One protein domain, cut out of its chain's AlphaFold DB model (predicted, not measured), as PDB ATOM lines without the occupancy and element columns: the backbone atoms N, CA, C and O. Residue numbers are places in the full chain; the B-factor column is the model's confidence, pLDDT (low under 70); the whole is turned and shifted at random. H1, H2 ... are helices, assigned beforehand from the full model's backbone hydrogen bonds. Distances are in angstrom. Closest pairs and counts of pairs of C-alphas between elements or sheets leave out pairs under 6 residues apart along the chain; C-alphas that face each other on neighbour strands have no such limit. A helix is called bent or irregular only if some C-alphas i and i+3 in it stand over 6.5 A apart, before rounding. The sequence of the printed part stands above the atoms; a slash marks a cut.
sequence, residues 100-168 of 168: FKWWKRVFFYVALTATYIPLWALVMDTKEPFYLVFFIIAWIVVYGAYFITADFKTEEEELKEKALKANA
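This is residues 100 to 168 of the 168 residues of the protein "Zinc-ribbon domain-containing protein" of Poseidonibacter sp. SJOD-M-33 (UniProt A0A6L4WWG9). One very long helix, H2, makes the longest axis, and a shorter helix, H1, runs back alongside it in the opposite direction, the two joined by a tight link at one end. They meet only in a corner beside that link, with few contacts, and residues 151 to 168, of which 151 to 166 belong to H2, stick out free at the far end. The printed part has 69 residues with two named helices, H1 then H2, and no named strand; the class is all helix. It is extended, with a radius of gyration of the C-alphas of 18.4 A, and its outline is a rod of 64 by 22 by 9 A.

H2 is residues 129 to 166, 57.4 A from first to last C-alpha, from (-3.733, -2.010, 23.404) to (-37.566, -13.650, 68.235). H1 is residues 101 to 124, 35.2 A long, and begins with C-alpha 101 at (-32.268, -17.751, 44.462). H1 has a kink of 28 degrees near residue 118. It is neither bent nor irregular, but only just: C-alphas 115 and 118 are 6.2 A apart.

H2 and H1 only just touch, with 3 pairs of C-alphas within 8 A, and touch only at the corner by their link. H2 touches H1 with residues 131 to 132 alone, and H1 touches H2 with residues 123 to 124 alone; the closest C-alphas of the two helices, those of Val 123 and Leu 132, are 6.8 A apart. The helices run opposite ways at a shallow tilt of 14 degrees, with centres 16.1 A apart. O i to N i+4 pairs are within hydrogen-bond range in 31 of 34 cases in H2 and 17 of 20 in H1.

The two C-alphas farthest apart, those of Lys 127 and Ala 168, are 64.2 A apart. The printed part has no cut and ends at the chain's last residue, 168. The link from H1 to H2, four residues, is tight. The mean pLDDT of the printed part is 81.3, and residues 100 to 103 are under 70.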
ATOM      1  N   PHE A 100     -34.985 -21.100  44.723       61.19
ATOM      2  CA  PHE A 100     -35.037 -20.315  43.482       61.19
ATOM      3  C   PHE A 100     -34.000 -19.168  43.356       61.19
ATOM      4  O   PHE A 100     -33.804 -18.614  42.276       61.19
ATOM      5  N   LYS A 101     -33.298 -18.804  44.441       65.12
ATOM      6  CA  LYS A 101     -32.268 -17.751  44.462       65.12
ATOM      7  C   LYS A 101     -31.027 -18.101  43.617       65.12
ATOM      8  O   LYS A 101     -30.372 -17.179  43.135       65.12
ATOM      9  N   TRP A 102     -30.718 -19.383  43.382       66.50
ATOM     10  CA  TRP A 102     -29.531 -19.776  42.601       66.50
ATOM     11  C   TRP A 102     -29.659 -19.452  41.103       66.50
ATOM     12  O   TRP A 102     -28.746 -18.872  40.515       66.50
ATOM     13  N   TRP A 103     -30.838 -19.681  40.515       69.62
ATOM     14  CA  TRP A 103     -31.109 -19.364  39.108       69.62
ATOM     15  C   TRP A 103     -30.917 -17.882  38.782       69.62
ATOM     16  O   TRP A 103     -30.433 -17.556  37.705       69.62
ATOM     17  N   LYS A 104     -31.209 -16.972  39.723       73.75
ATOM     18  CA  LYS A 104     -30.956 -15.538  39.522       73.75
ATOM     19  C   LYS A 104     -29.471 -15.223  39.344       73.75
ATOM     20  O   LYS A 104     -29.151 -14.360  38.537       73.75
ATOM     21  N   ARG A 105     -28.568 -15.920  40.047       71.62
ATOM     22  CA  ARG A 105     -27.117 -15.699  39.910       71.62
ATOM     23  C   ARG A 105     -26.611 -16.201  38.564       71.62
ATOM     24  O   ARG A 105     -25.871 -15.485  37.901       71.62
ATOM     25  N   VAL A 106     -27.072 -17.377  38.138       73.88
ATOM     26  CA  VAL A 106     -26.728 -17.949  36.827       73.88
ATOM     27  C   VAL A 106     -27.259 -17.073  35.696       73.88
ATOM     28  O   VAL A 106     -26.506 -16.715  34.796       73.88
ATOM     29  N   PHE A 107     -28.523 -16.651  35.768       78.88
ATOM     30  CA  PHE A 107     -29.134 -15.808  34.740       78.88
ATOM     31  C   PHE A 107     -28.444 -14.445  34.631       78.88
ATOM     32  O   PHE A 107     -28.217 -13.958  33.527       78.88
ATOM     33  N   PHE A 108     -28.054 -13.852  35.765       78.69
ATOM     34  CA  PHE A 108     -27.297 -12.602  35.773       78.69
ATOM     35  C   PHE A 108     -25.923 -12.778  35.123       78.69
ATOM     36  O   PHE A 108     -25.530 -11.949  34.314       78.69
ATOM     37  N   TYR A 109     -25.230 -13.888  35.401       75.25
ATOM     38  CA  TYR A 109     -23.942 -14.206  34.782       75.25
ATOM     39  C   TYR A 109     -24.048 -14.355  33.265       75.25
ATOM     40  O   TYR A 109     -23.252 -13.776  32.533       75.25
ATOM     41  N   VAL A 110     -25.052 -15.103  32.801       80.75
ATOM     42  CA  VAL A 110     -25.314 -15.322  31.372       80.75
ATOM     43  C   VAL A 110     -25.693 -14.014  30.675       80.75
ATOM     44  O   VAL A 110     -25.217 -13.744  29.576       80.75
ATOM     45  N   ALA A 111     -26.503 -13.163  31.313       80.94
ATOM     46  CA  ALA A 111     -26.835 -11.845  30.774       80.94
ATOM     47  C   ALA A 111     -25.593 -10.942  30.676       80.94
ATOM     48  O   ALA A 111     -25.386 -10.276  29.662       80.94
ATOM     49  N   LEU A 112     -24.731 -10.959  31.698       79.38
ATOM     50  CA  LEU A 112     -23.520 -10.143  31.736       79.38
ATOM     51  C   LEU A 112     -22.528 -10.575  30.652       79.38
ATOM     52  O   LEU A 112     -22.031  -9.731  29.908       79.38
ATOM     53  N   THR A 113     -22.301 -11.882  30.485       78.12
ATOM     54  CA  THR A 113     -21.432 -12.404  29.420       78.12
ATOM     55  C   THR A 113     -22.009 -12.140  28.030       78.12
ATOM     56  O   THR A 113     -21.261 -11.734  27.141       78.12
ATOM     57  N   ALA A 114     -23.328 -12.258  27.844       80.56
ATOM     58  CA  ALA A 114     -23.989 -11.941  26.577       80.56
ATOM     59  C   ALA A 114     -23.839 -10.462  26.177       80.56
ATOM     60  O   ALA A 114     -23.654 -10.168  24.999       80.56
ATOM     61  N   THR A 115     -23.862  -9.533  27.138       81.19
ATOM     62  CA  THR A 115     -23.596  -8.103  26.871       81.19
ATOM     63  C   THR A 115     -22.112  -7.776  26.709       81.19
ATOM     64  O   THR A 115     -21.764  -6.815  26.025       81.19
ATOM     65  N   TYR A 116     -21.228  -8.579  27.302       80.19
ATOM     66  CA  TYR A 116     -19.785  -8.353  27.265       80.19
ATOM     67  C   TYR A 116     -19.164  -8.736  25.916       80.19
ATOM     68  O   TYR A 116     -18.298  -8.022  25.421       80.19
ATOM     69  N   ILE A 117     -19.626  -9.823  25.285       77.94
ATOM     70  CA  ILE A 117     -19.074 -10.318  24.009       77.94
ATOM     71  C   ILE A 117     -19.138  -9.261  22.878       77.94
ATOM     72  O   ILE A 117     -18.106  -9.026  22.246       77.94
ATOM     73  N   PRO A 118     -20.270  -8.568  22.627       78.88
ATOM     74  CA  PRO A 118     -20.348  -7.513  21.610       78.88
ATOM     75  C   PRO A 118     -19.464  -6.305  21.929       78.88
ATOM     76  O   PRO A 118     -18.873  -5.704  21.036       78.88
ATOM     77  N   LEU A 119     -19.360  -5.960  23.214       78.50
ATOM     78  CA  LEU A 119     -18.562  -4.832  23.685       78.50
ATOM     79  C   LEU A 119     -17.063  -5.115  23.513       78.50
ATOM     80  O   LEU A 119     -16.307  -4.246  23.091       78.50
ATOM     81  N   TRP A 120     -16.649  -6.360  23.754       78.56
ATOM     82  CA  TRP A 120     -15.284  -6.822  23.526       78.56
ATOM     83  C   TRP A 120     -14.927  -6.859  22.034       78.56
ATOM     84  O   TRP A 120     -13.830  -6.454  21.661       78.56
ATOM     85  N   ALA A 121     -15.866  -7.255  21.166       78.50
ATOM     86  CA  ALA A 121     -15.677  -7.198  19.716       78.50
ATOM     87  C   ALA A 121     -15.444  -5.760  19.210       78.50
ATOM     88  O   ALA A 121     -14.585  -5.546  18.361       78.50
ATOM     89  N   LEU A 122     -16.146  -4.776  19.783       80.62
ATOM     90  CA  LEU A 122     -15.931  -3.349  19.510       80.62
ATOM     91  C   LEU A 122     -14.547  -2.860  19.961       80.62
ATOM     92  O   LEU A 122     -13.908  -2.080  19.261       80.62
ATOM     93  N   VAL A 123     -14.064  -3.328  21.116       78.75
ATOM     94  CA  VAL A 123     -12.735  -2.959  21.634       78.75
ATOM     95  C   VAL A 123     -11.618  -3.579  20.794       78.75
ATOM     96  O   VAL A 123     -10.612  -2.918  20.544       78.75
ATOM     97  N   MET A 124     -11.791  -4.807  20.304       73.62
ATOM     98  CA  MET A 124     -10.787  -5.487  19.474       73.62
ATOM     99  C   MET A 124     -10.578  -4.838  18.098       73.62
ATOM    100  O   MET A 124      -9.536  -5.057  17.486       73.62
ATOM    101  N   ASP A 125     -11.524  -4.023  17.624       80.06
ATOM    102  CA  ASP A 125     -11.365  -3.247  16.387       80.06
ATOM    103  C   ASP A 125     -10.470  -2.005  16.590       80.06
ATOM    104  O   ASP A 125      -9.888  -1.452  15.652       80.06
ATOM    105  N   THR A 126     -10.279  -1.576  17.843       76.50
ATOM    106  CA  THR A 126      -9.355  -0.485  18.160       76.50
ATOM    107  C   THR A 126      -7.916  -1.003  18.190       76.50
ATOM    108  O   THR A 126      -7.564  -1.905  18.946       76.50
ATOM    109  N   LYS A 127      -7.037  -0.413  17.370       80.19
ATOM    110  CA  LYS A 127      -5.611  -0.797  17.272       80.19
ATOM    111  C   LYS A 127      -4.781  -0.458  18.517       80.19
ATOM    112  O   LYS A 127      -3.571  -0.679  18.521       80.19
ATOM    113  N   GLU A 128      -5.392   0.106  19.553       82.38
ATOM    114  CA  GLU A 128      -4.687   0.612  20.722       82.38
ATOM    115  C   GLU A 128      -4.810  -0.355  21.912       82.38
ATOM    116  O   GLU A 128      -5.886  -0.492  22.498       82.38
ATOM    117  N   PRO A 129      -3.706  -0.998  22.343       77.12
ATOM    118  CA  PRO A 129      -3.733  -2.010  23.404       77.12
ATOM    119  C   PRO A 129      -4.132  -1.449  24.781       77.12
ATOM    120  O   PRO A 129      -4.503  -2.210  25.676       77.12
ATOM    121  N   PHE A 130      -4.088  -0.125  24.962       77.38
ATOM    122  CA  PHE A 130      -4.453   0.544  26.212       77.38
ATOM    123  C   PHE A 130      -5.930   0.363  26.581       77.38
ATOM    124  O   PHE A 130      -6.240   0.188  27.762       77.38
ATOM    125  N   TYR A 131      -6.835   0.331  25.597       78.56
ATOM    126  CA  TYR A 131      -8.263   0.145  25.867       78.56
ATOM    127  C   TYR A 131      -8.557  -1.224  26.463       78.56
ATOM    128  O   TYR A 131      -9.399  -1.328  27.348       78.56
ATOM    129  N   LEU A 132      -7.821  -2.255  26.048       78.00
ATOM    130  CA  LEU A 132      -8.000  -3.623  26.523       78.00
ATOM    131  C   LEU A 132      -7.650  -3.738  28.016       78.00
ATOM    132  O   LEU A 132      -8.411  -4.311  28.794       78.00
ATOM    133  N   VAL A 133      -6.549  -3.108  28.440       80.38
ATOM    134  CA  VAL A 133      -6.145  -3.057  29.856       80.38
ATOM    135  C   VAL A 133      -7.160  -2.274  30.689       80.38
ATOM    136  O   VAL A 133      -7.581  -2.749  31.745       80.38
ATOM    137  N   PHE A 134      -7.598  -1.108  30.207       80.88
ATOM    138  CA  PHE A 134      -8.605  -0.307  30.904       80.88
ATOM    139  C   PHE A 134      -9.933  -1.063  31.045       80.88
ATOM    140  O   PHE A 134     -10.549  -1.033  32.109       80.88
ATOM    141  N   PHE A 135     -10.335  -1.809  30.010       80.25
ATOM    142  CA  PHE A 135     -11.542  -2.631  30.029       80.25
ATOM    143  C   PHE A 135     -11.472  -3.749  31.062       80.25
ATOM    144  O   PHE A 135     -12.421  -3.944  31.818       80.25
ATOM    145  N   ILE A 136     -10.344  -4.462  31.125       81.44
ATOM    146  CA  ILE A 136     -10.131  -5.530  32.108       81.44
ATOM    147  C   ILE A 136     -10.199  -4.961  33.528       81.44
ATOM    148  O   ILE A 136     -10.879  -5.528  34.380       81.44
ATOM    149  N   ILE A 137      -9.544  -3.824  33.785       82.88
ATOM    150  CA  ILE A 137      -9.562  -3.181  35.107       82.88
ATOM    151  C   ILE A 137     -10.980  -2.732  35.469       82.88
ATOM    152  O   ILE A 137     -11.461  -3.056  36.554       82.88
ATOM    153  N   ALA A 138     -11.672  -2.034  34.564       85.31
ATOM    154  CA  ALA A 138     -13.049  -1.599  34.785       85.31
ATOM    155  C   ALA A 138     -13.973  -2.793  35.063       85.31
ATOM    156  O   ALA A 138     -14.794  -2.742  35.978       85.31
ATOM    157  N   TRP A 139     -13.793  -3.894  34.332       83.88
ATOM    158  CA  TRP A 139     -14.548  -5.123  34.538       83.88
ATOM    159  C   TRP A 139     -14.281  -5.733  35.915       83.88
ATOM    160  O   TRP A 139     -15.233  -6.016  36.635       83.88
ATOM    161  N   ILE A 140     -13.018  -5.859  36.334       84.88
ATOM    162  CA  ILE A 140     -12.658  -6.362  37.670       84.88
ATOM    163  C   ILE A 140     -13.272  -5.489  38.770       84.88
ATOM    164  O   ILE A 140     -13.802  -6.024  39.742       84.88
ATOM    165  N   VAL A 141     -13.245  -4.162  38.621       88.94
ATOM    166  CA  VAL A 141     -13.810  -3.231  39.609       88.94
ATOM    167  C   VAL A 141     -15.327  -3.383  39.710       88.94
ATOM    168  O   VAL A 141     -15.852  -3.536  40.811       88.94
ATOM    169  N   VAL A 142     -16.035  -3.390  38.577       86.12
ATOM    170  CA  VAL A 142     -17.500  -3.549  38.554       86.12
ATOM    171  C   VAL A 142     -17.900  -4.921  39.091       86.12
ATOM    172  O   VAL A 142     -18.812  -5.029  39.912       86.12
ATOM    173  N   TYR A 143     -17.196  -5.966  38.665       81.81
ATOM    174  CA  TYR A 143     -17.477  -7.339  39.058       81.81
ATOM    175  C   TYR A 143     -17.183  -7.574  40.547       81.81
ATOM    176  O   TYR A 143     -17.999  -8.157  41.263       81.81
ATOM    177  N   GLY A 144     -16.060  -7.052  41.041       82.50
ATOM    178  CA  GLY A 144     -15.695  -7.082  42.454       82.50
ATOM    179  C   GLY A 144     -16.700  -6.329  43.325       82.50
ATOM    180  O   GLY A 144     -17.173  -6.873  44.320       82.50
ATOM    181  N   ALA A 145     -17.107  -5.121  42.924       84.69
ATOM    182  CA  ALA A 145     -18.106  -4.338  43.652       84.69
ATOM    183  C   ALA A 145     -19.475  -5.038  43.704       84.69
ATOM    184  O   ALA A 145     -20.130  -5.057  44.749       84.69
ATOM    185  N   TYR A 146     -19.900  -5.662  42.601       83.62
ATOM    186  CA  TYR A 146     -21.137  -6.443  42.575       83.62
ATOM    187  C   TYR A 146     -21.077  -7.639  43.532       83.62
ATOM    188  O   TYR A 146     -22.029  -7.889  44.266       83.62
ATOM    189  N   PHE A 147     -19.952  -8.357  43.569       79.75
ATOM    190  CA  PHE A 147     -19.801  -9.512  44.450       79.75
ATOM    191  C   PHE A 147     -19.845  -9.111  45.928       79.75
ATOM    192  O   PHE A 147     -20.572  -9.720  46.708       79.75
ATOM    193  N   ILE A 148     -19.140  -8.035  46.286       76.75
ATOM    194  CA  ILE A 148     -19.128  -7.492  47.648       76.75
ATOM    195  C   ILE A 148     -20.545  -7.070  48.066       76.75
ATOM    196  O   ILE A 148     -21.019  -7.439  49.136       76.75
ATOM    197  N   THR A 149     -21.260  -6.333  47.212       79.88
ATOM    198  CA  THR A 149     -22.612  -5.839  47.537       79.88
ATOM    199  C   THR A 149     -23.672  -6.942  47.585       79.88
ATOM    200  O   THR A 149     -24.630  -6.833  48.353       79.88
ATOM    201  N   ALA A 150     -23.514  -8.011  46.801       75.56
ATOM    202  CA  ALA A 150     -24.425  -9.150  46.826       75.56
ATOM    203  C   ALA A 150     -24.353  -9.931  48.148       75.56
ATOM    204  O   ALA A 150     -25.386 -10.426  48.596       75.56
ATOM    205  N   ASP A 151     -23.170 -10.011  48.765       75.38
ATOM    206  CA  ASP A 151     -22.956 -10.758  50.009       75.38
ATOM    207  C   ASP A 151     -23.561 -10.032  51.223       75.38
ATOM    208  O   ASP A 151     -24.303 -10.630  52.008       75.38
ATOM    209  N   PHE A 152     -23.385  -8.706  51.303       75.56
ATOM    210  CA  PHE A 152     -23.962  -7.887  52.381       75.56
ATOM    211  C   PHE A 152     -25.492  -7.932  52.423       75.56
ATOM    212  O   PHE A 152     -26.099  -7.910  53.495       75.56
ATOM    213  N   LYS A 153     -26.144  -8.022  51.258       76.06
ATOM    214  CA  LYS A 153     -27.610  -8.042  51.192       76.06
ATOM    215  C   LYS A 153     -28.203  -9.322  51.784       76.06
ATOM    216  O   LYS A 153     -29.323  -9.302  52.291       76.06
ATOM    217  N   THR A 154     -27.468 -10.431  51.724       80.94
ATOM    218  CA  THR A 154     -27.904 -11.703  52.308       80.94
ATOM    219  C   THR A 154     -27.858 -11.698  53.832       80.94
ATOM    220  O   THR A 154     -28.795 -12.206  54.447       80.94
ATOM    221  N   GLU A 155     -26.845 -11.079  54.442       82.56
ATOM    222  CA  GLU A 155     -26.740 -11.009  55.905       82.56
ATOM    223  C   GLU A 155     -27.851 -10.149  56.521       82.56
ATOM    224  O   GLU A 155     -28.440 -10.532  57.532       82.56
ATOM    225  N   GLU A 156     -28.201  -9.022  55.892       86.06
ATOM    226  CA  GLU A 156     -29.246  -8.126  56.401       86.06
ATOM    227  C   GLU A 156     -30.640  -8.784  56.391       86.06
ATOM    228  O   GLU A 156     -31.415  -8.617  57.338       86.06
ATOM    229  N   GLU A 157     -30.967  -9.561  55.349       88.81
ATOM    230  CA  GLU A 157     -32.224 -10.322  55.282       88.81
ATOM    231  C   GLU A 157     -32.288 -11.399  56.376       88.81
ATOM    232  O   GLU A 157     -33.323 -11.546  57.029       88.81
ATOM    233  N   GLU A 158     -31.187 -12.114  56.622       89.94
ATOM    234  CA  GLU A 158     -31.138 -13.164  57.644       89.94
ATOM    235  C   GLU A 158     -31.255 -12.583  59.063       89.94
ATOM    236  O   GLU A 158     -31.944 -13.144  59.921       89.94
ATOM    237  N   LEU A 159     -30.640 -11.421  59.310       93.44
ATOM    238  CA  LEU A 159     -30.742 -10.711  60.587       93.44
ATOM    239  C   LEU A 159     -32.168 -10.212  60.842       93.44
ATOM    240  O   LEU A 159     -32.691 -10.371  61.949       93.44
ATOM    241  N   LYS A 160     -32.828  -9.671  59.809       94.06
ATOM    242  CA  LYS A 160     -34.238  -9.259  59.874       94.06
ATOM    243  C   LYS A 160     -35.161 -10.442  60.149       94.06
ATOM    244  O   LYS A 160     -36.047 -10.325  60.991       94.06
ATOM    245  N   GLU A 161     -34.939 -11.586  59.504       94.25
ATOM    246  CA  GLU A 161     -35.743 -12.793  59.735       94.25
ATOM    247  C   GLU A 161     -35.564 -13.339  61.161       94.25
ATOM    248  O   GLU A 161     -36.550 -13.674  61.823       94.25
ATOM    249  N   LYS A 162     -34.325 -13.377  61.675       95.06
ATOM    250  CA  LYS A 162     -34.038 -13.778  63.064       95.06
ATOM    251  C   LYS A 162     -34.703 -12.842  64.075       95.06
ATOM    252  O   LYS A 162     -35.309 -13.323  65.029       95.06
ATOM    253  N   ALA A 163     -34.650 -11.528  63.848       95.88
ATOM    254  CA  ALA A 163     -35.302 -10.544  64.710       95.88
ATOM    255  C   ALA A 163     -36.836 -10.675  64.704       95.88
ATOM    256  O   ALA A 163     -37.475 -10.485  65.735       95.88
ATOM    257  N   LEU A 164     -37.434 -11.029  63.565       96.56
ATOM    258  CA  LEU A 164     -38.883 -11.204  63.446       96.56
ATOM    259  C   LEU A 164     -39.363 -12.475  64.164       96.56
ATOM    260  O   LEU A 164     -40.386 -12.437  64.838       96.56
ATOM    261  N   LYS A 165     -38.590 -13.568  64.093       95.62
ATOM    262  CA  LYS A 165     -38.876 -14.821  64.820       95.62
ATOM    263  C   LYS A 165     -38.679 -14.716  66.331       95.62
ATOM    264  O   LYS A 165     -39.328 -15.447  67.060       95.62
ATOM    265  N   ALA A 166     -37.788 -13.846  66.802       95.75
ATOM    266  CA  ALA A 166     -37.566 -13.650  68.235       95.75
ATOM    267  C   ALA A 166     -38.697 -12.862  68.926       95.75
ATOM    268  O   ALA A 166     -38.818 -12.922  70.146       95.75
ATOM    269  N   ASN A 167     -39.499 -12.118  68.157       94.62
ATOM    270  CA  ASN A 167     -40.596 -11.282  68.656       94.62
ATOM    271  C   ASN A 167     -41.994 -11.895  68.435       94.62
ATOM    272  O   ASN A 167     -42.984 -11.256  68.791       94.62
ATOM    273  N   ALA A 168     -42.077 -13.074  67.813       88.56
ATOM    274  CA  ALA A 168     -43.316 -13.807  67.534       88.56
ATOM    275  C   ALA A 168     -43.474 -14.981  68.505       88.56
ATOM    276  O   ALA A 168     -44.619 -15.210  68.953       88.56
TER     277      ALA A 168